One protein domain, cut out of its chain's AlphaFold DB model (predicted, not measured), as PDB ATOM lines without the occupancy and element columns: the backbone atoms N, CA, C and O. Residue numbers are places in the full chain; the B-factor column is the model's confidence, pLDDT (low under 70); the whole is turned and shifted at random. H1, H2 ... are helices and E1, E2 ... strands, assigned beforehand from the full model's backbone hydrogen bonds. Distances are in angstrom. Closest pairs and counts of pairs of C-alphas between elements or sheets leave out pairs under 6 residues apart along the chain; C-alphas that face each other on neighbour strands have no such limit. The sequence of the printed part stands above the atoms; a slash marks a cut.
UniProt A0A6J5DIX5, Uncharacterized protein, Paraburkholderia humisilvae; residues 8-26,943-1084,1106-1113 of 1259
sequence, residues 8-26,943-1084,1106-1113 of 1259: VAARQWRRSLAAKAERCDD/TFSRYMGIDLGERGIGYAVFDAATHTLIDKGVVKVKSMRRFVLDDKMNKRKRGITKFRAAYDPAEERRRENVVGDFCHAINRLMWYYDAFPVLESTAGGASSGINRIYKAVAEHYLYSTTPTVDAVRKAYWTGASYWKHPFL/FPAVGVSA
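What this domain is: This is residues 8 to 26, 943 to 1084 and 1106 to 1113 of the 1259 residues of an uncharacterized protein of Paraburkholderia humisilvae (UniProt A0A6J5DIX5). A strongly twisted sheet of five strands is covered on one face by the long helix H3 and the shorter H4, with no named helix over its other face. H2 and H3 fold back on each other as a helical hairpin whose end, residues 988 to 997 and 999 to 1006, sticks out; H1 crosses H3, H5 packs on H4, and E5 runs outside the sheet. The printed part has 169 residues with five named helices and six named strands, in the order H1 E1 E2 E3 H2 H3 E4 H4 H5 E5 E6, class mixed. The sheet, in the order E3 E2 E1 E4 E6, is mixed. The whole is compact, with a radius of gyration of the C-alphas of 17.0 A and spans of 53 by 36 by 32 A.

How they stand to each other: E1, residues 946 to 952, E2, residues 956 to 963, and E3, residues 969 to 976, form a meander, each strand the antiparallel neighbour of the one before. N 949 and O 960 of the hairpin E1 and E2 are 2.8 A apart, and N 959 and O 973 of the hairpin E2 and E3 2.9 A. E4, residues 1031 to 1037, is parallel to E1, with N 1034 and O 948 2.7 A apart, and to the edge strand E6, residues 1109 to 1112, with N 1037 and O 1111 2.8 A apart. H3, residues 1005 to 1029, and H4, residues 1045 to 1055, are on the same face of the sheet, making two layers, helices on one face of strands. They touch at a steep tilt of 46 degrees, closest at the C-alphas of Val 1015 and Val 1053, 5.7 A. H2, residues 978 to 993, touches H3 with residues 979 to 983 alone, closest at the C-alphas of Ser 979 and Val 1014, 5.4 A, at a shallow tilt of 31 degrees, opposite ways. E3, H2, H3 and E4 form a split strand-helix-strand unit, two strands running the same way with E2 and E1 between them, its crossover right-handed. H1, residues 8 to 18, touches H3, closest at the C-alphas of Ala 10 and Asn 1023, 7.2 A. H5, residues 1063 to 1072, touches H4 about perpendicular at 76 degrees, closest at the C-alphas of Glu 1055 and Val 1065, 5.9 A. E5, residues 1076 to 1084, pairs with no named strand; residues 23 to 24 pair with its residues 1076 to 1078. Every O i to N i+4 pair is within hydrogen-bond range in H1, H3 and H5, with 10 of 12 in H2 and 6 of 7 in H4.

Where its parts are: H1 begins at C-alpha 8 (213.018, 168.957, 123.314), and E6 ends at C-alpha 1112 (203.546, 173.281, 91.445). H3 is 36.2 A long, H2 23.7 A and E2 23.2 A.

The domain as a whole: The C-alphas farthest apart, of Lys 993 and Phe 1083, are 53.3 A apart. Residues 27 to 942 and 1085 to 1105 are not printed, with C-alpha gaps of 22.3 A and 14.3 A. The link H2 to H3 is long. Confidence is under 70 for 39 residues, among them 986 to 1009 and 1038 to 1045.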
ATOM      1  N   VAL A   8     212.108 170.091 123.077       61.88
ATOM      2  CA  VAL A   8     213.018 168.957 123.314       61.88
ATOM      3  C   VAL A   8     212.508 167.695 122.621       61.88
ATOM      4  O   VAL A   8     213.267 167.065 121.887       61.88
ATOM      5  N   ALA A   9     211.223 167.374 122.788       66.44
ATOM      6  CA  ALA A   9     210.603 166.208 122.164       66.44
ATOM      7  C   ALA A   9     210.618 166.305 120.628       66.44
ATOM      8  O   ALA A   9     210.956 165.336 119.955       66.44
ATOM      9  N   ALA A  10     210.376 167.495 120.065       67.88
ATOM     10  CA  ALA A  10     210.482 167.716 118.620       67.88
ATOM     11  C   ALA A  10     211.907 167.456 118.089       67.88
ATOM     12  O   ALA A  10     212.073 166.836 117.044       67.88
ATOM     13  N   ARG A  11     212.952 167.878 118.818       71.19
ATOM     14  CA  ARG A  11     214.352 167.608 118.437       71.19
ATOM     15  C   ARG A  11     214.710 166.126 118.513       71.19
ATOM     16  O   ARG A  11     215.396 165.634 117.623       71.19
ATOM     17  N   GLN A  12     214.258 165.428 119.554       71.81
ATOM     18  CA  GLN A  12     214.460 163.982 119.686       71.81
ATOM     19  C   GLN A  12     213.764 163.221 118.557       71.81
ATOM     20  O   GLN A  12     214.373 162.349 117.946       71.81
ATOM     21  N   TRP A  13     212.533 163.610 118.221       81.62
ATOM     22  CA  TRP A  13     211.814 163.042 117.087       81.62
ATOM     23  C   TRP A  13     212.543 163.285 115.759       81.62
ATOM     24  O   TRP A  13     212.737 162.337 115.007       81.62
ATOM     25  N   ARG A  14     213.047 164.502 115.491       83.00
ATOM     26  CA  ARG A  14     213.841 164.766 114.273       83.00
ATOM     27  C   ARG A  14     215.108 163.917 114.196       83.00
ATOM     28  O   ARG A  14     215.407 163.410 113.124       83.00
ATOM     29  N   ARG A  15     215.817 163.719 115.313       77.06
ATOM     30  CA  ARG A  15     216.972 162.800 115.373       77.06
ATOM     31  C   ARG A  15     216.566 161.365 115.061       77.06
ATOM     32  O   ARG A  15     217.230 160.708 114.269       77.06
ATOM     33  N   SER A  16     215.461 160.901 115.646       78.31
ATOM     34  CA  SER A  16     214.898 159.579 115.360       78.31
ATOM     35  C   SER A  16     214.475 159.437 113.896       78.31
ATOM     36  O   SER A  16     214.660 158.374 113.316       78.31
ATOM     37  N   LEU A  17     213.962 160.496 113.266       82.44
ATOM     38  CA  LEU A  17     213.630 160.482 111.844       82.44
ATOM     39  C   LEU A  17     214.883 160.514 110.952       82.44
ATOM     40  O   LEU A  17     214.930 159.812 109.946       82.44
ATOM     41  N   ALA A  18     215.907 161.290 111.316       82.62
ATOM     42  CA  ALA A  18     217.179 161.362 110.597       82.62
ATOM     43  C   ALA A  18     217.949 160.034 110.614       82.62
ATOM     44  O   ALA A  18     218.550 159.669 109.609       82.62
ATOM     45  N   ALA A  19     217.843 159.275 111.710       77.50
ATOM     46  CA  ALA A  19     218.297 157.882 111.824       77.50
ATOM     47  C   ALA A  19     217.742 156.975 110.720       77.50
ATOM     48  O   ALA A  19     218.344 155.965 110.365       77.50
ATOM     49  N   LYS A  20     216.592 157.355 110.165       81.56
ATOM     50  CA  LYS A  20     215.897 156.621 109.121       81.56
ATOM     51  C   LYS A  20     216.177 157.149 107.710       81.56
ATOM     52  O   LYS A  20     215.518 156.738 106.765       81.56
ATOM     53  N   ALA A  21     217.095 158.099 107.542       82.62
ATOM     54  CA  ALA A  21     217.430 158.638 106.226       82.62
ATOM     55  C   ALA A  21     218.283 157.653 105.413       82.62
ATOM     56  O   ALA A  21     219.153 156.968 105.949       82.62
ATOM     57  N   GLU A  22     218.093 157.642 104.093       81.12
ATOM     58  CA  GLU A  22     218.897 156.818 103.176       81.12
ATOM     59  C   GLU A  22     220.364 157.267 103.190       81.12
ATOM     60  O   GLU A  22     221.298 156.462 103.190       81.12
ATOM     61  N   ARG A  23     220.558 158.589 103.241       79.75
ATOM     62  CA  ARG A  23     221.858 159.233 103.388       79.75
ATOM     63  C   ARG A  23     221.793 160.240 104.525       79.75
ATOM     64  O   ARG A  23     221.020 161.195 104.460       79.75
ATOM     65  N   CYS A  24     222.651 160.056 105.518       77.25
ATOM     66  CA  CYS A  24     222.918 161.020 106.576       77.25
ATOM     67  C   CYS A  24     224.409 161.360 106.538       77.25
ATOM     68  O   CYS A  24     225.248 160.456 106.531       77.25
ATOM     69  N   ASP A  25     224.730 162.645 106.468       77.44
ATOM     70  CA  ASP A  25     226.083 163.172 106.648       77.44
ATOM     71  C   ASP A  25     226.217 163.657 108.108       77.44
ATOM     72  O   ASP A  25     225.212 163.738 108.819       77.44
ATOM     73  N   ASP A  26     227.424 163.959 108.583       74.06
ATOM     74  CA  ASP A  26     227.563 164.613 109.890       74.06
ATOM     75  C   ASP A  26     226.974 166.024 109.820       74.06
ATOM     76  O   ASP A  26     227.116 166.728 108.814       74.06
ATOM     77  N   THR A 943     209.306 154.160 107.667       64.12
ATOM     78  CA  THR A 943     208.075 154.119 106.887       64.12
ATOM     79  C   THR A 943     207.190 155.260 107.356       64.12
ATOM     80  O   THR A 943     206.830 155.294 108.525       64.12
ATOM     81  N   PHE A 944     206.898 156.218 106.473       84.38
ATOM     82  CA  PHE A 944     205.714 157.055 106.636       84.38
ATOM     83  C   PHE A 944     204.557 156.275 106.027       84.38
ATOM     84  O   PHE A 944     204.653 155.826 104.887       84.38
ATOM     85  N   SER A 945     203.476 156.099 106.771       85.75
ATOM     86  CA  SER A 945     202.269 155.443 106.253       85.75
ATOM     87  C   SER A 945     201.398 156.385 105.411       85.75
ATOM     88  O   SER A 945     200.473 155.952 104.723       85.75
ATOM     89  N   ARG A 946     201.671 157.693 105.474       92.44
ATOM     90  CA  ARG A 946     200.798 158.750 104.955       92.44
ATOM     91  C   ARG A 946     201.591 159.903 104.341       92.44
ATOM     92  O   ARG A 946     202.789 160.065 104.571       92.44
ATOM     93  N   TYR A 947     200.898 160.760 103.601       93.88
ATOM     94  CA  TYR A 947     201.419 162.056 103.161       93.88
ATOM     95  C   TYR A 947     200.396 163.156 103.423       93.88
ATOM     96  O   TYR A 947     199.204 162.884 103.529       93.88
ATOM     97  N   MET A 948     200.837 164.407 103.548       95.62
ATOM     98  CA  MET A 948     199.926 165.524 103.804       95.62
ATOM     99  C   MET A 948     200.181 166.711 102.880       95.62
ATOM    100  O   MET A 948     201.300 167.200 102.790       95.62
ATOM    101  N   GLY A 949     199.142 167.205 102.210       94.38
ATOM    102  CA  GLY A 949     199.203 168.469 101.481       94.38
ATOM    103  C   GLY A 949     199.128 169.646 102.448       94.38
ATOM    104  O   GLY A 949     198.233 169.674 103.294       94.38
ATOM    105  N   ILE A 950     200.064 170.592 102.339       93.69
ATOM    106  CA  ILE A 950     200.182 171.755 103.229       93.69
ATOM    107  C   ILE A 950     200.140 173.049 102.419       93.69
ATOM    108  O   ILE A 950     201.003 173.286 101.577       93.69
ATOM    109  N   ASP A 951     199.175 173.908 102.748       90.81
ATOM    110  CA  ASP A 951     199.077 175.286 102.268       90.81
ATOM    111  C   ASP A 951     199.537 176.260 103.365       90.81
ATOM    112  O   ASP A 951     199.078 176.186 104.513       90.81
ATOM    113  N   LEU A 952     200.461 177.164 103.026       88.38
ATOM    114  CA  LEU A 952     200.989 178.179 103.944       88.38
ATOM    115  C   LEU A 952     200.220 179.494 103.752       88.38
ATOM    116  O   LEU A 952     200.463 180.247 102.810       88.38
ATOM    117  N   GLY A 953     199.296 179.785 104.665       82.19
ATOM    118  CA  GLY A 953     198.429 180.959 104.610       82.19
ATOM    119  C   GLY A 953     198.831 182.093 105.560       82.19
ATOM    120  O   GLY A 953     199.619 181.930 106.493       82.19
ATOM    121  N   GLU A 954     198.221 183.275 105.377       78.94
ATOM    122  CA  GLU A 954     198.470 184.466 106.218       78.94
ATOM    123  C   GLU A 954     198.097 184.256 107.703       78.94
ATOM    124  O   GLU A 954     198.474 185.055 108.566       78.94
ATOM    125  N   ARG A 955     197.334 183.199 108.020       74.25
ATOM    126  CA  ARG A 955     196.864 182.888 109.376       74.25
ATOM    127  C   ARG A 955     197.504 181.635 109.978       74.25
ATOM    128  O   ARG A 955     197.471 181.468 111.207       74.25
ATOM    129  N   GLY A 956     198.075 180.763 109.157       84.00
ATOM    130  CA  GLY A 956     198.622 179.491 109.598       84.00
ATOM    131  C   GLY A 956     198.713 178.469 108.475       84.00
ATOM    132  O   GLY A 956     199.076 178.814 107.358       84.00
ATOM    133  N   ILE A 957     198.441 177.211 108.804       89.19
ATOM    134  CA  ILE A 957     198.595 176.070 107.901       89.19
ATOM    135  C   ILE A 957     197.227 175.456 107.620       89.19
ATOM    136  O   ILE A 957     196.584 174.990 108.563       89.19
ATOM    137  N   GLY A 958     196.828 175.383 106.353       90.94
ATOM    138  CA  GLY A 958     195.800 174.445 105.900       90.94
ATOM    139  C   GLY A 958     196.442 173.099 105.587       90.94
ATOM    140  O   GLY A 958     197.466 173.061 104.907       90.94
ATOM    141  N   TYR A 959     195.883 172.000 106.092       94.81
ATOM    142  CA  TYR A 959     196.420 170.662 105.842       94.81
ATOM    143  C   TYR A 959     195.339 169.664 105.425       94.81
ATOM    144  O   TYR A 959     194.178 169.783 105.822       94.81
ATOM    145  N   ALA A 960     195.754 168.664 104.651       96.00
ATOM    146  CA  ALA A 960     194.958 167.505 104.266       96.00
ATOM    147  C   ALA A 960     195.847 166.256 104.259       96.00
ATOM    148  O   ALA A 960     196.876 166.250 103.587       96.00
ATOM    149  N   VAL A 961     195.476 165.224 105.011       95.62
ATOM    150  CA  VAL A 961     196.243 163.985 105.197       95.62
ATOM    151  C   VAL A 961     195.659 162.893 104.319       95.62
ATOM    152  O   VAL A 961     194.452 162.677 104.326       95.62
ATOM    153  N   PHE A 962     196.519 162.180 103.607       95.19
ATOM    154  CA  PHE A 962     196.158 161.104 102.700       95.19
ATOM    155  C   PHE A 962     196.868 159.814 103.091       95.19
ATOM    156  O   PHE A 962     198.025 159.829 103.518       95.19
ATOM    157  N   ASP A 963     196.176 158.700 102.899       92.00
ATOM    158  CA  ASP A 963     196.778 157.378 102.968       92.00
ATOM    159  C   ASP A 963     197.775 157.190 101.815       92.00
ATOM    160  O   ASP A 963     197.453 157.498 100.664       92.00
ATOM    161  N   ALA A 964     198.990 156.711 102.094       88.25
ATOM    162  CA  ALA A 964     199.991 156.566 101.040       88.25
ATOM    163  C   ALA A 964     199.671 155.412 100.078       88.25
ATOM    164  O   ALA A 964     200.040 155.506  98.912       88.25
ATOM    165  N   ALA A 965     198.999 154.350 100.537       83.94
ATOM    166  CA  ALA A 965     198.695 153.180  99.711       83.94
ATOM    167  C   ALA A 965     197.448 153.400  98.841       83.94
ATOM    168  O   ALA A 965     197.449 153.107  97.651       83.94
ATOM    169  N   THR A 966     196.386 153.952  99.425       86.38
ATOM    170  CA  THR A 966     195.079 154.112  98.764       86.38
ATOM    171  C   THR A 966     194.844 155.515  98.203       86.38
ATOM    172  O   THR A 966     193.894 155.729  97.450       86.38
ATOM    173  N   HIS A 967     195.675 156.499  98.567       88.88
ATOM    174  CA  HIS A 967     195.490 157.920  98.240       88.88
ATOM    175  C   HIS A 967     194.152 158.514  98.711       88.88
ATOM    176  O   HIS A 967     193.709 159.549  98.197       88.88
ATOM    177  N   THR A 968     193.494 157.873  99.676       91.56
ATOM    178  CA  THR A 968     192.234 158.348 100.252       91.56
ATOM    179  C   THR A 968     192.497 159.465 101.258       91.56
ATOM    180  O   THR A 968     193.509 159.465 101.956       91.56
ATOM    181  N   LEU A 969     191.609 160.462 101.305       92.69
ATOM    182  CA  LEU A 969     191.694 161.560 102.269       92.69
ATOM    183  C   LEU A 969     191.267 161.051 103.654       92.69
ATOM    184  O   LEU A 969     190.134 160.613 103.817       92.69
ATOM    185  N   ILE A 970     192.163 161.141 104.633       93.12
ATOM    186  CA  ILE A 970     191.965 160.666 106.010       93.12
ATOM    187  C   ILE A 970     191.474 161.796 106.915       93.12
ATOM    188  O   ILE A 970     190.547 161.610 107.696       93.12
ATOM    189  N   ASP A 971     192.116 162.961 106.839       94.81
ATOM    190  CA  ASP A 971     191.823 164.089 107.724       94.81
ATOM    191  C   ASP A 971     192.153 165.422 107.044       94.81
ATOM    192  O   ASP A 971     192.929 165.472 106.087       94.81
ATOM    193  N   LYS A 972     191.569 166.518 107.526       93.94
ATOM    194  CA  LYS A 972     191.809 167.875 107.029       93.94
ATOM    195  C   LYS A 972     191.545 168.919 108.107       93.94
ATOM    196  O   LYS A 972     190.656 168.769 108.940       93.94
ATOM    197  N   GLY A 973     192.263 170.038 108.064       91.50
ATOM    198  CA  GLY A 973     192.023 171.116 109.018       91.50
ATOM    199  C   GLY A 973     192.931 172.327 108.866       91.50
ATOM    200  O   GLY A 973     193.677 172.461 107.900       91.50
ATOM    201  N   VAL A 974     192.859 173.223 109.856       88.19
ATOM    202  CA  VAL A 974     193.685 174.438 109.927       88.19
ATOM    203  C   VAL A 974     194.424 174.509 111.262       88.19
ATOM    204  O   VAL A 974     193.818 174.395 112.331       88.19
ATOM    205  N   VAL A 975     195.730 174.773 111.218       88.88
ATOM    206  CA  VAL A 975     196.574 175.051 112.387       88.88
ATOM    207  C   VAL A 975     196.930 176.533 112.414       88.88
ATOM    208  O   VAL A 975     197.569 177.052 111.507       88.88
ATOM    209  N   LYS A 976     196.543 177.239 113.480       85.44
ATOM    210  CA  LYS A 976     196.796 178.684 113.619       85.44
ATOM    211  C   LYS A 976     198.250 178.960 114.014       85.44
ATOM    212  O   LYS A 976     198.699 178.466 115.047       85.44
ATOM    213  N   VAL A 977     198.924 179.853 113.287       85.44
ATOM    214  CA  VAL A 977     200.276 180.347 113.607       85.44
ATOM    215  C   VAL A 977     200.171 181.806 114.059       85.44
ATOM    216  O   VAL A 977     200.029 182.732 113.261       85.44
ATOM    217  N   LYS A 978     200.163 182.032 115.381       82.06
ATOM    218  CA  LYS A 978     199.863 183.357 115.969       82.06
ATOM    219  C   LYS A 978     200.895 184.430 115.594       82.06
ATOM    220  O   LYS A 978     200.511 185.583 115.398       82.06
ATOM    221  N   SER A 979     202.170 184.059 115.498       82.94
ATOM    222  CA  SER A 979     203.275 184.957 115.137       82.94
ATOM    223  C   SER A 979     203.124 185.512 113.719       82.94
ATOM    224  O   SER A 979     203.280 186.718 113.528       82.94
ATOM    225  N   MET A 980     202.708 184.682 112.755       83.12
ATOM    226  CA  MET A 980     202.450 185.098 111.370       83.12
ATOM    227  C   MET A 980     201.380 186.187 111.295       83.12
ATOM    228  O   MET A 980     201.568 187.222 110.663       83.12
ATOM    229  N   ARG A 981     200.276 186.013 112.028       75.31
ATOM    230  CA  ARG A 981     199.199 187.010 112.070       75.31
ATOM    231  C   ARG A 981     199.692 188.374 112.566       75.31
ATOM    232  O   ARG A 981     199.292 189.398 112.017       75.31
ATOM    233  N   ARG A 982     200.532 188.388 113.606       77.31
ATOM    234  CA  ARG A 982     201.119 189.625 114.146       77.31
ATOM    235  C   ARG A 982     202.061 190.266 113.126       77.31
ATOM    236  O   ARG A 982     201.949 191.459 112.875       77.31
ATOM    237  N   PHE A 983     202.890 189.456 112.470       80.75
ATOM    238  CA  PHE A 983     203.787 189.911 111.410       80.75
ATOM    239  C   PHE A 983     203.034 190.550 110.231       80.75
ATOM    240  O   PHE A 983     203.411 191.627 109.786       80.75
ATOM    241  N   VAL A 984     201.938 189.947 109.756       75.06
ATOM    242  CA  VAL A 984     201.127 190.489 108.644       75.06
ATOM    243  C   VAL A 984     200.492 191.841 108.993       75.06
ATOM    244  O   VAL A 984     200.401 192.718 108.131       75.06
ATOM    245  N   LEU A 985     200.040 192.024 110.240       71.44
ATOM    246  CA  LEU A 985     199.492 193.302 110.709       71.44
ATOM    247  C   LEU A 985     200.575 194.390 110.728       71.44
ATOM    248  O   LEU A 985     200.366 195.462 110.157       71.44
ATOM    249  N   ASP A 986     201.739 194.078 111.299       67.94
ATOM    250  CA  ASP A 986     202.886 194.986 111.371       67.94
ATOM    251  C   ASP A 986     203.417 195.340 109.966       67.94
ATOM    252  O   ASP A 986     203.644 196.511 109.666       67.94
ATOM    253  N   ASP A 987     203.555 194.359 109.066       68.75
ATOM    254  CA  ASP A 987     204.015 194.551 107.679       68.75
ATOM    255  C   ASP A 987     203.053 195.446 106.881       68.75
ATOM    256  O   ASP A 987     203.491 196.350 106.166       68.75
ATOM    257  N   LYS A 988     201.732 195.276 107.047       65.25
ATOM    258  CA  LYS A 988     200.721 196.150 106.420       65.25
ATOM    259  C   LYS A 988     200.793 197.589 106.952       65.25
ATOM    260  O   LYS A 988     200.623 198.524 106.166       65.25
ATOM    261  N   MET A 989     201.068 197.786 108.245       57.25
ATOM    262  CA  MET A 989     201.266 199.122 108.828       57.25
ATOM    263  C   MET A 989     202.582 199.764 108.367       57.25
ATOM    264  O   MET A 989     202.600 200.943 108.011       57.25
ATOM    265  N   ASN A 990     203.660 198.986 108.286       56.97
ATOM    266  CA  ASN A 990     204.981 199.463 107.882       56.97
ATOM    267  C   ASN A 990     205.070 199.755 106.378       56.97
ATOM    268  O   ASN A 990     205.686 200.746 105.995       56.97
ATOM    269  N   LYS A 991     204.394 198.985 105.513       56.03
ATOM    270  CA  LYS A 991     204.287 199.268 104.065       56.03
ATOM    271  C   LYS A 991     203.559 200.573 103.744       56.03
ATOM    272  O   LYS A 991     203.817 201.161 102.701       56.03
ATOM    273  N   ARG A 992     202.663 201.044 104.621       48.09
ATOM    274  CA  ARG A 992     202.042 202.374 104.481       48.09
ATOM    275  C   ARG A 992     203.014 203.513 104.799       48.09
ATOM    276  O   ARG A 992     202.833 204.599 104.265       48.09
ATOM    277  N   LYS A 993     204.032 203.259 105.629       47.22
ATOM    278  CA  LYS A 993     205.076 204.227 106.004       47.22
ATOM    279  C   LYS A 993     206.306 204.175 105.087       47.22
ATOM    280  O   LYS A 993     206.923 205.202 104.838       47.22
ATOM    281  N   ARG A 994     206.667 202.997 104.567       47.59
ATOM    282  CA  ARG A 994     207.840 202.797 103.700       47.59
ATOM    283  C   ARG A 994     207.463 203.029 102.234       47.59
ATOM    284  O   ARG A 994     206.876 202.163 101.586       47.59
ATOM    285  N   GLY A 995     207.803 204.208 101.712       37.25
ATOM    286  CA  GLY A 995     207.786 204.486 100.276       37.25
ATOM    287  C   GLY A 995     208.591 203.437  99.497       37.25
ATOM    288  O   GLY A 995     209.607 202.932  99.968       37.25
ATOM    289  N   ILE A 996     208.092 203.066  98.320       36.81
ATOM    290  CA  ILE A 996     208.618 201.989  97.474       36.81
ATOM    291  C   ILE A 996     210.028 202.351  96.977       36.81
ATOM    292  O   ILE A 996     210.168 203.018  95.957       36.81
ATOM    293  N   THR A 997     211.067 201.858  97.648       35.44
ATOM    294  CA  THR A 997     212.411 201.723  97.064       35.44
ATOM    295  C   THR A 997     213.105 200.503  97.671       35.44
ATOM    296  O   THR A 997     213.434 200.477  98.854       35.44
ATOM    297  N   LYS A 998     213.310 199.454  96.859       35.19
ATOM    298  CA  LYS A 998     213.863 198.149  97.281       35.19
ATOM    299  C   LYS A 998     215.342 198.193  97.711       35.19
ATOM    300  O   LYS A 998     215.813 197.213  98.272       35.19
ATOM    301  N   PHE A 999     216.039 199.309  97.485       31.95
ATOM    302  CA  PHE A 999     217.480 199.464  97.727       31.95
ATOM    303  C   PHE A 999     217.863 200.080  99.087       31.95
ATOM    304  O   PHE A 999     219.042 200.116  99.409       31.95
ATOM    305  N   ARG A1000     216.906 200.551  99.905       39.78
ATOM    306  CA  ARG A1000     217.197 201.292 101.158       39.78
ATOM    307  C   ARG A1000     216.443 200.799 102.392       39.78
ATOM    308  O   ARG A1000     216.192 201.563 103.320       39.78
ATOM    309  N   ALA A1001     216.035 199.532 102.431       39.19
ATOM    310  CA  ALA A1001     215.546 198.982 103.691       39.19
ATOM    311  C   ALA A1001     216.760 198.746 104.599       39.19
ATOM    312  O   ALA A1001     217.490 197.779 104.390       39.19
ATOM    313  N   ALA A1002     216.981 199.639 105.569       42.06
ATOM    314  CA  ALA A1002     217.929 199.397 106.649       42.06
ATOM    315  C   ALA A1002     217.671 197.996 107.222       42.06
ATOM    316  O   ALA A1002     216.517 197.617 107.453       42.06
ATOM    317  N   TYR A1003     218.736 197.211 107.390       43.66
ATOM    318  CA  TYR A1003     218.650 195.933 108.083       43.66
ATOM    319  C   TYR A1003     218.127 196.205 109.495       43.66
ATOM    320  O   TYR A1003     218.811 196.846 110.288       43.66
ATOM    321  N   ASP A1004     216.902 195.763 109.780       51.97
ATOM    322  CA  ASP A1004     216.296 195.813 111.109       51.97
ATOM    323  C   ASP A1004     216.447 194.422 111.751       51.97
ATOM    324  O   ASP A1004     215.705 193.494 111.392       51.97
ATOM    325  N   PRO A1005     217.375 194.247 112.715       49.16
ATOM    326  CA  PRO A1005     217.556 192.983 113.420       49.16
ATOM    327  C   PRO A1005     216.285 192.505 114.138       49.16
ATOM    328  O   PRO A1005     216.152 191.312 114.411       49.16
ATOM    329  N   ALA A1006     215.354 193.403 114.484       58.84
ATOM    330  CA  ALA A1006     214.082 193.046 115.105       58.84
ATOM    331  C   ALA A1006     213.054 192.554 114.076       58.84
ATOM    332  O   ALA A1006     212.223 191.699 114.393       58.84
ATOM    333  N   GLU A1007     213.077 193.063 112.841       63.50
ATOM    334  CA  GLU A1007     212.278 192.514 111.737       63.50
ATOM    335  C   GLU A1007     212.775 191.116 111.348       63.50
ATOM    336  O   GLU A1007     211.957 190.209 111.187       63.50
ATOM    337  N   GLU A1008     214.093 190.913 111.284       64.50
ATOM    338  CA  GLU A1008     214.672 189.607 110.953       64.50
ATOM    339  C   GLU A1008     214.422 188.574 112.060       64.50
ATOM    340  O   GLU A1008     213.872 187.511 111.778       64.50
ATOM    341  N   ARG A1009     214.645 188.925 113.337       68.88
ATOM    342  CA  ARG A1009     214.263 188.063 114.475       68.88
ATOM    343  C   ARG A1009     212.775 187.708 114.467       68.88
ATOM    344  O   ARG A1009     212.397 186.583 114.788       68.88
ATOM    345  N   ARG A1010     211.897 188.649 114.092       74.00
ATOM    346  CA  ARG A1010     210.458 188.367 113.950       74.00
ATOM    347  C   ARG A1010     210.191 187.355 112.840       74.00
ATOM    348  O   ARG A1010     209.382 186.457 113.057       74.00
ATOM    349  N   ARG A1011     210.857 187.467 111.688       77.75
ATOM    350  CA  ARG A1011     210.730 186.491 110.594       77.75
ATOM    351  C   ARG A1011     211.223 185.114 111.014       77.75
ATOM    352  O   ARG A1011     210.482 184.151 110.840       77.75
ATOM    353  N   GLU A1012     212.401 185.030 111.626       77.81
ATOM    354  CA  GLU A1012     212.963 183.775 112.143       77.81
ATOM    355  C   GLU A1012     212.011 183.092 113.137       77.81
ATOM    356  O   GLU A1012     211.766 181.890 113.034       77.81
ATOM    357  N   ASN A1013     211.390 183.860 114.041       80.31
ATOM    358  CA  ASN A1013     210.385 183.335 114.970       80.31
ATOM    359  C   ASN A1013     209.163 182.753 114.240       80.31
ATOM    360  O   ASN A1013     208.690 181.672 114.592       80.31
ATOM    361  N   VAL A1014     208.655 183.442 113.210       83.44
ATOM    362  CA  VAL A1014     207.517 182.951 112.416       83.44
ATOM    363  C   VAL A1014     207.884 181.672 111.658       83.44
ATOM    364  O   VAL A1014     207.107 180.717 111.666       83.44
ATOM    365  N   VAL A1015     209.067 181.626 111.039       85.38
ATOM    366  CA  VAL A1015     209.584 180.425 110.361       85.38
ATOM    367  C   VAL A1015     209.683 179.263 111.350       85.38
ATOM    368  O   VAL A1015     209.202 178.167 111.059       85.38
ATOM    369  N   GLY A1016     210.231 179.509 112.544       84.25
ATOM    370  CA  GLY A1016     210.316 178.528 113.622       84.25
ATOM    371  C   GLY A1016     208.953 177.953 114.019       84.25
ATOM    372  O   GLY A1016     208.817 176.732 114.121       84.25
ATOM    373  N   ASP A1017     207.936 178.804 114.171       85.88
ATOM    374  CA  ASP A1017     206.576 178.381 114.524       85.88
ATOM    375  C   ASP A1017     205.903 177.553 113.420       85.88
ATOM    376  O   ASP A1017     205.279 176.530 113.720       85.88
ATOM    377  N   PHE A1018     206.047 177.949 112.148       89.62
ATOM    378  CA  PHE A1018     205.564 177.155 111.012       89.62
ATOM    379  C   PHE A1018     206.232 175.786 110.985       89.62
ATOM    380  O   PHE A1018     205.550 174.762 110.948       89.62
ATOM    381  N   CYS A1019     207.564 175.750 111.065       90.19
ATOM    382  CA  CYS A1019     208.291 174.491 111.030       90.19
ATOM    383  C   CYS A1019     207.922 173.599 112.224       90.19
ATOM    384  O   CYS A1019     207.807 172.385 112.081       90.19
ATOM    385  N   HIS A1020     207.688 174.175 113.403       86.50
ATOM    386  CA  HIS A1020     207.214 173.424 114.564       86.50
ATOM    387  C   HIS A1020     205.806 172.849 114.361       86.50
ATOM    388  O   HIS A1020     205.553 171.705 114.734       86.50
ATOM    389  N   ALA A1021     204.896 173.611 113.751       88.38
ATOM    390  CA  ALA A1021     203.552 173.141 113.435       88.38
ATOM    391  C   ALA A1021     203.561 172.002 112.400       88.38
ATOM    392  O   ALA A1021     202.886 170.996 112.615       88.38
ATOM    393  N   ILE A1022     204.377 172.108 111.345       91.44
ATOM    394  CA  ILE A1022     204.550 171.046 110.340       91.44
ATOM    395  C   ILE A1022     205.120 169.779 110.992       91.44
ATOM    396  O   ILE A1022     204.512 168.719 110.877       91.44
ATOM    397  N   ASN A1023     206.210 169.882 111.763       89.88
ATOM    398  CA  ASN A1023     206.794 168.735 112.478       89.88
ATOM    399  C   ASN A1023     205.780 168.020 113.382       89.88
ATOM    400  O   ASN A1023     205.799 166.798 113.502       89.88
ATOM    401  N   ARG A1024     204.884 168.773 114.032       85.62
ATOM    402  CA  ARG A1024     203.821 168.190 114.860       85.62
ATOM    403  C   ARG A1024     202.809 167.408 114.036       85.62
ATOM    404  O   ARG A1024     202.411 166.336 114.477       85.62
ATOM    405  N   LEU A1025     202.396 167.932 112.882       89.75
ATOM    406  CA  LEU A1025     201.502 167.213 111.975       89.75
ATOM    407  C   LEU A1025     202.178 165.940 111.452       89.75
ATOM    408  O   LEU A1025     201.560 164.880 111.471       89.75
ATOM    409  N   MET A1026     203.460 166.023 111.082       90.69
ATOM    410  CA  MET A1026     204.247 164.866 110.645       90.69
ATOM    411  C   MET A1026     204.311 163.779 111.712       90.69
ATOM    412  O   MET A1026     204.058 162.617 111.416       90.69
ATOM    413  N   TRP A1027     204.610 164.156 112.957       86.88
ATOM    414  CA  TRP A1027     204.668 163.217 114.073       86.88
ATOM    415  C   TRP A1027     203.299 162.615 114.408       86.88
ATOM    416  O   TRP A1027     203.205 161.416 114.633       86.88
ATOM    417  N   TYR A1028     202.244 163.435 114.440       87.19
ATOM    418  CA  TYR A1028     200.907 162.996 114.841       87.19
ATOM    419  C   TYR A1028     200.259 162.055 113.820       87.19
ATOM    420  O   TYR A1028     199.657 161.060 114.212       87.19
ATOM    421  N   TYR A1029     200.378 162.360 112.524       90.25
ATOM    422  CA  TYR A1029     199.768 161.556 111.462       90.25
ATOM    423  C   TYR A1029     200.697 160.486 110.887       90.25
ATOM    424  O   TYR A1029     200.249 159.709 110.046       90.25
ATOM    425  N   ASP A1030     201.963 160.441 111.308       89.06
ATOM    426  CA  ASP A1030     202.997 159.626 110.656       89.06
ATOM    427  C   ASP A1030     203.035 159.876 109.135       89.06
ATOM    428  O   ASP A1030     202.948 158.975 108.300       89.06
ATOM    429  N   ALA A1031     203.094 161.159 108.770       91.50
ATOM    430  CA  ALA A1031     202.958 161.609 107.391       91.50
ATOM    431  C   ALA A1031     204.099 162.544 106.975       91.50
ATOM    432  O   ALA A1031     204.490 163.427 107.740       91.50
ATOM    433  N   PHE A1032     204.595 162.411 105.742       92.62
ATOM    434  CA  PHE A1032     205.520 163.398 105.173       92.62
ATOM    435  C   PHE A1032     204.756 164.558 104.507       92.62
ATOM    436  O   PHE A1032     203.673 164.348 103.952       92.62
ATOM    437  N   PRO A1033     205.276 165.797 104.541       94.62
ATOM    438  CA  PRO A1033     204.600 166.931 103.940       94.62
ATOM    439  C   PRO A1033     204.792 166.997 102.419       94.62
ATOM    440  O   PRO A1033     205.823 166.616 101.864       94.62
ATOM    441  N   VAL A1034     203.786 167.544 101.750       93.94
ATOM    442  CA  VAL A1034     203.794 167.958 100.350       93.94
ATOM    443  C   VAL A1034     203.568 169.464 100.343       93.94
ATOM    444  O   VAL A1034     202.539 169.944 100.820       93.94
ATOM    445  N   LEU A1035     204.552 170.200  99.832       92.31
ATOM    446  CA  LEU A1035     204.592 171.659  99.831       92.31
ATOM    447  C   LEU A1035     204.600 172.196  98.403       92.31
ATOM    448  O   LEU A1035     204.991 171.515  97.455       92.31
ATOM    449  N   GLU A1036     204.216 173.455  98.250       85.06
ATOM    450  CA  GLU A1036     204.358 174.150  96.978       85.06
ATOM    451  C   GLU A1036     205.833 174.473  96.684       85.06
ATOM    452  O   GLU A1036     206.549 175.042  97.511       85.06
ATOM    453  N   SER A1037     206.304 174.136  95.482       71.00
ATOM    454  CA  SER A1037     207.590 174.604  94.968       71.00
ATOM    455  C   SER A1037     207.448 176.082  94.607       71.00
ATOM    456  O   SER A1037     206.687 176.421  93.698       71.00
ATOM    457  N   THR A1038     208.144 176.967  95.323       60.53
ATOM    458  CA  THR A1038     208.031 178.421  95.141       60.53
ATOM    459  C   THR A1038     208.329 178.827  93.695       60.53
ATOM    460  O   THR A1038     209.472 178.717  93.251       60.53
ATOM    461  N   ALA A1039     207.324 179.329  92.970       40.19
ATOM    462  CA  ALA A1039     207.525 179.989  91.683       40.19
ATOM    463  C   ALA A1039     208.197 181.353  91.916       40.19
ATOM    464  O   ALA A1039     207.779 182.126  92.783       40.19
ATOM    465  N   GLY A1040     209.276 181.625  91.182       39.34
ATOM    466  CA  GLY A1040     210.030 182.869  91.288       39.34
ATOM    467  C   GLY A1040     209.158 184.099  91.020       39.34
ATOM    468  O   GLY A1040     208.319 184.091  90.125       39.34
ATOM    469  N   GLY A1041     209.388 185.167  91.789       40.03
ATOM    470  CA  GLY A1041     208.895 186.503  91.445       40.03
ATOM    471  C   GLY A1041     207.837 187.102  92.372       40.03
ATOM    472  O   GLY A1041     206.749 187.433  91.926       40.03
ATOM    473  N   ALA A1042     208.163 187.346  93.648       33.28
ATOM    474  CA  ALA A1042     207.600 188.489  94.385       33.28
ATOM    475  C   ALA A1042     208.365 188.755  95.693       33.28
ATOM    476  O   ALA A1042     208.361 187.950  96.623       33.28
ATOM    477  N   SER A1043     208.980 189.935  95.781       43.03
ATOM    478  CA  SER A1043     209.784 190.435  96.903       43.03
ATOM    479  C   SER A1043     208.923 190.988  98.055       43.03
ATOM    480  O   SER A1043     209.068 192.153  98.432       43.03
ATOM    481  N   SER A1044     207.976 190.204  98.574       61.97
ATOM    482  CA  SER A1044     207.200 190.570  99.768       61.97
ATOM    483  C   SER A1044     207.803 189.921 101.025       61.97
ATOM    484  O   SER A1044     208.402 188.849 100.942       61.97
ATOM    485  N   GLY A1045     207.660 190.555 102.200       66.50
ATOM    486  CA  GLY A1045     208.156 190.004 103.472       66.50
ATOM    487  C   GLY A1045     207.548 188.640 103.835       66.50
ATOM    488  O   GLY A1045     208.229 187.808 104.421       66.50
ATOM    489  N   ILE A1046     206.304 188.380 103.414       76.62
ATOM    490  CA  ILE A1046     205.587 187.109 103.618       76.62
ATOM    491  C   ILE A1046     206.178 185.988 102.754       76.62
ATOM    492  O   ILE A1046     206.448 184.901 103.255       76.62
ATOM    493  N   ASN A1047     206.470 186.262 101.479       75.19
ATOM    494  CA  ASN A1047     207.051 185.253 100.587       75.19
ATOM    495  C   ASN A1047     208.439 184.798 101.052       75.19
ATOM    496  O   ASN A1047     208.807 183.648 100.828       75.19
ATOM    497  N   ARG A1048     209.199 185.672 101.730       77.38
ATOM    498  CA  ARG A1048     210.478 185.292 102.352       77.38
ATOM    499  C   ARG A1048     210.291 184.258 103.462       77.38
ATOM    500  O   ARG A1048     211.095 183.341 103.546       77.38
ATOM    501  N   ILE A1049     209.224 184.369 104.258       84.31
ATOM    502  CA  ILE A1049     208.888 183.387 105.302       84.31
ATOM    503  C   ILE A1049     208.546 182.042 104.660       84.31
ATOM    504  O   ILE A1049     209.099 181.025 105.063       84.31
ATOM    505  N   TYR A1050     207.683 182.021 103.642       86.25
ATOM    506  CA  TYR A1050     207.307 180.771 102.968       86.25
ATOM    507  C   TYR A1050     208.495 180.109 102.278       86.25
ATOM    508  O   TYR A1050     208.664 178.896 102.389       86.25
ATOM    509  N   LYS A1051     209.359 180.908 101.640       84.25
ATOM    510  CA  LYS A1051     210.616 180.424 101.070       84.25
ATOM    511  C   LYS A1051     211.516 179.821 102.151       84.25
ATOM    512  O   LYS A1051     211.944 178.690 101.987       84.25
ATOM    513  N   ALA A1052     211.728 180.508 103.272       85.19
ATOM    514  CA  ALA A1052     212.549 180.001 104.375       85.19
ATOM    515  C   ALA A1052     211.976 178.717 105.008       85.19
ATOM    516  O   ALA A1052     212.724 177.803 105.341       85.19
ATOM    517  N   VAL A1053     210.646 178.595 105.130       89.44
ATOM    518  CA  VAL A1053     210.011 177.330 105.537       89.44
ATOM    519  C   VAL A1053     210.316 176.247 104.502       89.44
ATOM    520  O   VAL A1053     210.823 175.197 104.872       89.44
ATOM    521  N   ALA A1054     210.090 176.500 103.211       88.06
ATOM    522  CA  ALA A1054     210.393 175.543 102.148       88.06
ATOM    523  C   ALA A1054     211.875 175.114 102.129       88.06
ATOM    524  O   ALA A1054     212.160 173.938 101.927       88.06
ATOM    525  N   GLU A1055     212.816 176.015 102.421       88.50
ATOM    526  CA  GLU A1055     214.256 175.727 102.524       88.50
ATOM    527  C   GLU A1055     214.584 174.690 103.619       88.50
ATOM    528  O   GLU A1055     215.545 173.936 103.481       88.50
ATOM    529  N   HIS A1056     213.760 174.563 104.667       89.31
ATOM    530  CA  HIS A1056     213.897 173.506 105.677       89.31
ATOM    531  C   HIS A1056     213.319 172.147 105.250       89.31
ATOM    532  O   HIS A1056     213.592 171.148 105.916       89.31
ATOM    533  N   TYR A1057     212.519 172.081 104.183       91.06
ATOM    534  CA  TYR A1057     211.701 170.910 103.843       91.06
ATOM    535  C   TYR A1057     211.770 170.479 102.377       91.06
ATOM    536  O   TYR A1057     211.147 169.485 102.046       91.06
ATOM    537  N   LEU A1058     212.437 171.199 101.478       88.62
ATOM    538  CA  LEU A1058     212.501 170.852 100.057       88.62
ATOM    539  C   LEU A1058     213.950 170.746  99.571       88.62
ATOM    540  O   LEU A1058     214.892 171.273 100.168       88.62
ATOM    541  N   TYR A1059     214.126 170.047  98.453       84.62
ATOM    542  CA  TYR A1059     215.403 169.991  97.752       84.62
ATOM    543  C   TYR A1059     215.785 171.356  97.167       84.62
ATOM    544  O   TYR A1059     214.933 172.078  96.650       84.62
ATOM    545  N   SER A1060     217.081 171.669  97.193       78.69
ATOM    546  CA  SER A1060     217.668 172.827  96.522       78.69
ATOM    547  C   SER A1060     219.020 172.444  95.930       78.69
ATOM    548  O   SER A1060     219.780 171.706  96.553       78.69
ATOM    549  N   THR A1061     219.325 172.960  94.741       69.50
ATOM    550  CA  THR A1061     220.660 172.866  94.132       69.50
ATOM    551  C   THR A1061     221.648 173.856  94.752       69.50
ATOM    552  O   THR A1061     222.850 173.713  94.562       69.50
ATOM    553  N   THR A1062     221.167 174.846  95.514       71.00
ATOM    554  CA  THR A1062     222.011 175.829  96.198       71.00
ATOM    555  C   THR A1062     222.642 175.212  97.459       71.00
ATOM    556  O   THR A1062     221.903 174.884  98.393       71.00
ATOM    557  N   PRO A1063     223.985 175.110  97.558       68.88
ATOM    558  CA  PRO A1063     224.655 174.431  98.675       68.88
ATOM    559  C   PRO A1063     224.333 175.009 100.060       68.88
ATOM    560  O   PRO A1063     224.212 174.267 101.031       68.88
ATOM    561  N   THR A1064     224.148 176.328 100.168       66.56
ATOM    562  CA  THR A1064     223.811 176.994 101.438       66.56
ATOM    563  C   THR A1064     222.419 176.614 101.938       66.56
ATOM    564  O   THR A1064     222.250 176.317 103.119       66.56
ATOM    565  N   VAL A1065     221.431 176.551 101.042       72.00
ATOM    566  CA  VAL A1065     220.068 176.094 101.360       72.00
ATOM    567  C   VAL A1065     220.077 174.616 101.753       72.00
ATOM    568  O   VAL A1065     219.444 174.227 102.735       72.00
ATOM    569  N   ASP A1066     220.842 173.794 101.030       77.75
ATOM    570  CA  ASP A1066     221.024 172.376 101.348       77.75
ATOM    571  C   ASP A1066     221.630 172.174 102.748       77.75
ATOM    572  O   ASP A1066     221.147 171.346 103.524       77.75
ATOM    573  N   ALA A1067     222.627 172.987 103.109       74.12
ATOM    574  CA  ALA A1067     223.251 172.977 104.428       74.12
ATOM    575  C   ALA A1067     222.269 173.377 105.543       74.12
ATOM    576  O   ALA A1067     222.228 172.713 106.579       74.12
ATOM    577  N   VAL A1068     221.432 174.401 105.329       78.19
ATOM    578  CA  VAL A1068     220.381 174.805 106.286       78.19
ATOM    579  C   VAL A1068     219.383 173.667 106.519       78.19
ATOM    580  O   VAL A1068     219.050 173.364 107.671       78.19
ATOM    581  N   ARG A1069     218.943 172.987 105.451       86.75
ATOM    582  CA  ARG A1069     218.053 171.820 105.549       86.75
ATOM    583  C   ARG A1069     218.700 170.687 106.339       86.75
ATOM    584  O   ARG A1069     218.121 170.210 107.316       86.75
ATOM    585  N   LYS A1070     219.908 170.274 105.945       83.44
ATOM    586  CA  LYS A1070     220.657 169.196 106.607       83.44
ATOM    587  C   LYS A1070     220.897 169.516 108.079       83.44
ATOM    588  O   LYS A1070     220.664 168.658 108.922       83.44
ATOM    589  N   ALA A1071     221.273 170.748 108.419       79.12
ATOM    590  CA  ALA A1071     221.455 171.167 109.807       79.12
ATOM    591  C   ALA A1071     220.153 171.063 110.624       79.12
ATOM    592  O   ALA A1071     220.167 170.604 111.769       79.12
ATOM    593  N   TYR A1072     219.008 171.437 110.041       84.00
ATOM    594  CA  TYR A1072     217.704 171.316 110.699       84.00
ATOM    595  C   TYR A1072     217.305 169.852 110.971       84.00
ATOM    596  O   TYR A1072     216.767 169.544 112.044       84.00
ATOM    597  N   TRP A1073     217.628 168.958 110.030       84.38
ATOM    598  CA  TRP A1073     217.353 167.516 110.064       84.38
ATOM    599  C   TRP A1073     218.557 166.661 110.467       84.38
ATOM    600  O   TRP A1073     218.659 165.501 110.073       84.38
ATOM    601  N   THR A1074     219.469 167.225 111.264       81.50
ATOM    602  CA  THR A1074     220.589 166.495 111.884       81.50
ATOM    603  C   THR A1074     221.393 165.647 110.895       81.50
ATOM    604  O   THR A1074     221.679 164.487 111.157       81.50
ATOM    605  N   GLY A1075     221.720 166.230 109.740       76.44
ATOM    606  CA  GLY A1075     222.599 165.647 108.725       76.44
ATOM    607  C   GLY A1075     221.885 164.818 107.658       76.44
ATOM    608  O   GLY A1075     222.494 164.452 106.650       76.44
ATOM    609  N   ALA A1076     220.587 164.554 107.823       83.69
ATOM    610  CA  ALA A1076     219.820 163.780 106.858       83.69
ATOM    611  C   ALA A1076     219.695 164.511 105.511       83.69
ATOM    612  O   ALA A1076     219.253 165.659 105.429       83.69
ATOM    613  N   SER A1077     220.078 163.819 104.438       83.12
ATOM    614  CA  SER A1077     219.999 164.322 103.068       83.12
ATOM    615  C   SER A1077     218.617 164.082 102.467       83.12
ATOM    616  O   SER A1077     217.986 165.039 102.020       83.12
ATOM    617  N   TYR A1078     218.174 162.820 102.442       87.31
ATOM    618  CA  TYR A1078     216.888 162.397 101.884       87.31
ATOM    619  C   TYR A1078     216.449 161.020 102.424       87.31
ATOM    620  O   TYR A1078     217.264 160.250 102.940       87.31
ATOM    621  N   TRP A1079     215.165 160.709 102.254       88.69
ATOM    622  CA  TRP A1079     214.507 159.442 102.582       88.69
ATOM    623  C   TRP A1079     213.914 158.842 101.307       88.69
ATOM    624  O   TRP A1079     213.532 159.578 100.396       88.69
ATOM    625  N   LYS A1080     213.812 157.514 101.236       86.94
ATOM    626  CA  LYS A1080     213.053 156.823 100.188       86.94
ATOM    627  C   LYS A1080     211.750 156.305 100.778       86.94
ATOM    628  O   LYS A1080     211.744 155.805 101.899       86.94
ATOM    629  N   HIS A1081     210.658 156.440 100.038       86.38
ATOM    630  CA  HIS A1081     209.414 155.778 100.408       86.38
ATOM    631  C   HIS A1081     209.482 154.297  99.996       86.38
ATOM    632  O   HIS A1081     209.951 154.024  98.891       86.38
ATOM    633  N   PRO A1082     209.017 153.342 100.821       74.69
ATOM    634  CA  PRO A1082     209.115 151.903 100.521       74.69
ATOM    635  C   PRO A1082     208.336 151.450  99.277       74.69
ATOM    636  O   PRO A1082     208.799 150.569  98.566       74.69
ATOM    637  N   PHE A1083     207.161 152.032  99.016       80.44
ATOM    638  CA  PHE A1083     206.249 151.563  97.959       80.44
ATOM    639  C   PHE A1083     205.725 152.666  97.029       80.44
ATOM    640  O   PHE A1083     205.121 152.364  96.006       80.44
ATOM    641  N   LEU A1084     205.964 153.948  97.337       86.44
ATOM    642  CA  LEU A1084     205.580 155.023  96.419       86.44
ATOM    643  C   LEU A1084     206.682 155.187  95.379       86.44
ATOM    644  O   LEU A1084     207.848 155.359  95.739       86.44
ATOM    645  N   PHE A1106     212.777 164.840 100.602       86.06
ATOM    646  CA  PHE A1106     213.795 165.691 101.206       86.06
ATOM    647  C   PHE A1106     213.193 166.531 102.320       86.06
ATOM    648  O   PHE A1106     212.970 167.705 102.097       86.06
ATOM    649  N   PRO A1107     213.086 166.073 103.565       86.25
ATOM    650  CA  PRO A1107     211.942 165.344 104.159       86.25
ATOM    651  C   PRO A1107     210.502 165.714 103.732       86.25
ATOM    652  O   PRO A1107     209.564 165.153 104.292       86.25
ATOM    653  N   ALA A1108     210.298 166.604 102.758       91.62
ATOM    654  CA  ALA A1108     209.022 166.814 102.072       91.62
ATOM    655  C   ALA A1108     209.166 166.597 100.555       91.62
ATOM    656  O   ALA A1108     210.259 166.316 100.046       91.62
ATOM    657  N   VAL A1109     208.057 166.749  99.825       89.94
ATOM    658  CA  VAL A1109     208.023 166.755  98.352       89.94
ATOM    659  C   VAL A1109     207.404 168.054  97.836       89.94
ATOM    660  O   VAL A1109     206.440 168.558  98.406       89.94
ATOM    661  N   GLY A1110     207.963 168.598  96.750       88.56
ATOM    662  CA  GLY A1110     207.500 169.838  96.121       88.56
ATOM    663  C   GLY A1110     206.585 169.606  94.912       88.56
ATOM    664  O   GLY A1110     206.951 168.862  93.991       88.56
ATOM    665  N   VAL A1111     205.445 170.300  94.864       87.00
ATOM    666  CA  VAL A1111     204.511 170.336  93.718       87.00
ATOM    667  C   VAL A1111     204.261 171.768  93.238       87.00
ATOM    668  O   VAL A1111     204.408 172.717  93.998       87.00
ATOM    669  N   SER A1112     203.862 171.947  91.977       80.50
ATOM    670  CA  SER A1112     203.546 173.281  91.445       80.50
ATOM    671  C   SER A1112     202.365 173.927  92.184       80.50
ATOM    672  O   SER A1112     201.322 173.289  92.345       80.50
ATOM    673  N   ALA A1113     202.509 175.206  92.540       73.44
ATOM    674  CA  ALA A1113     201.466 176.039  93.153       73.44
ATOM    675  C   ALA A1113     200.338 176.450  92.182       73.44
ATOM    676  O   ALA A1113     199.315 177.006  92.574       73.44
TER     677      ALA A1113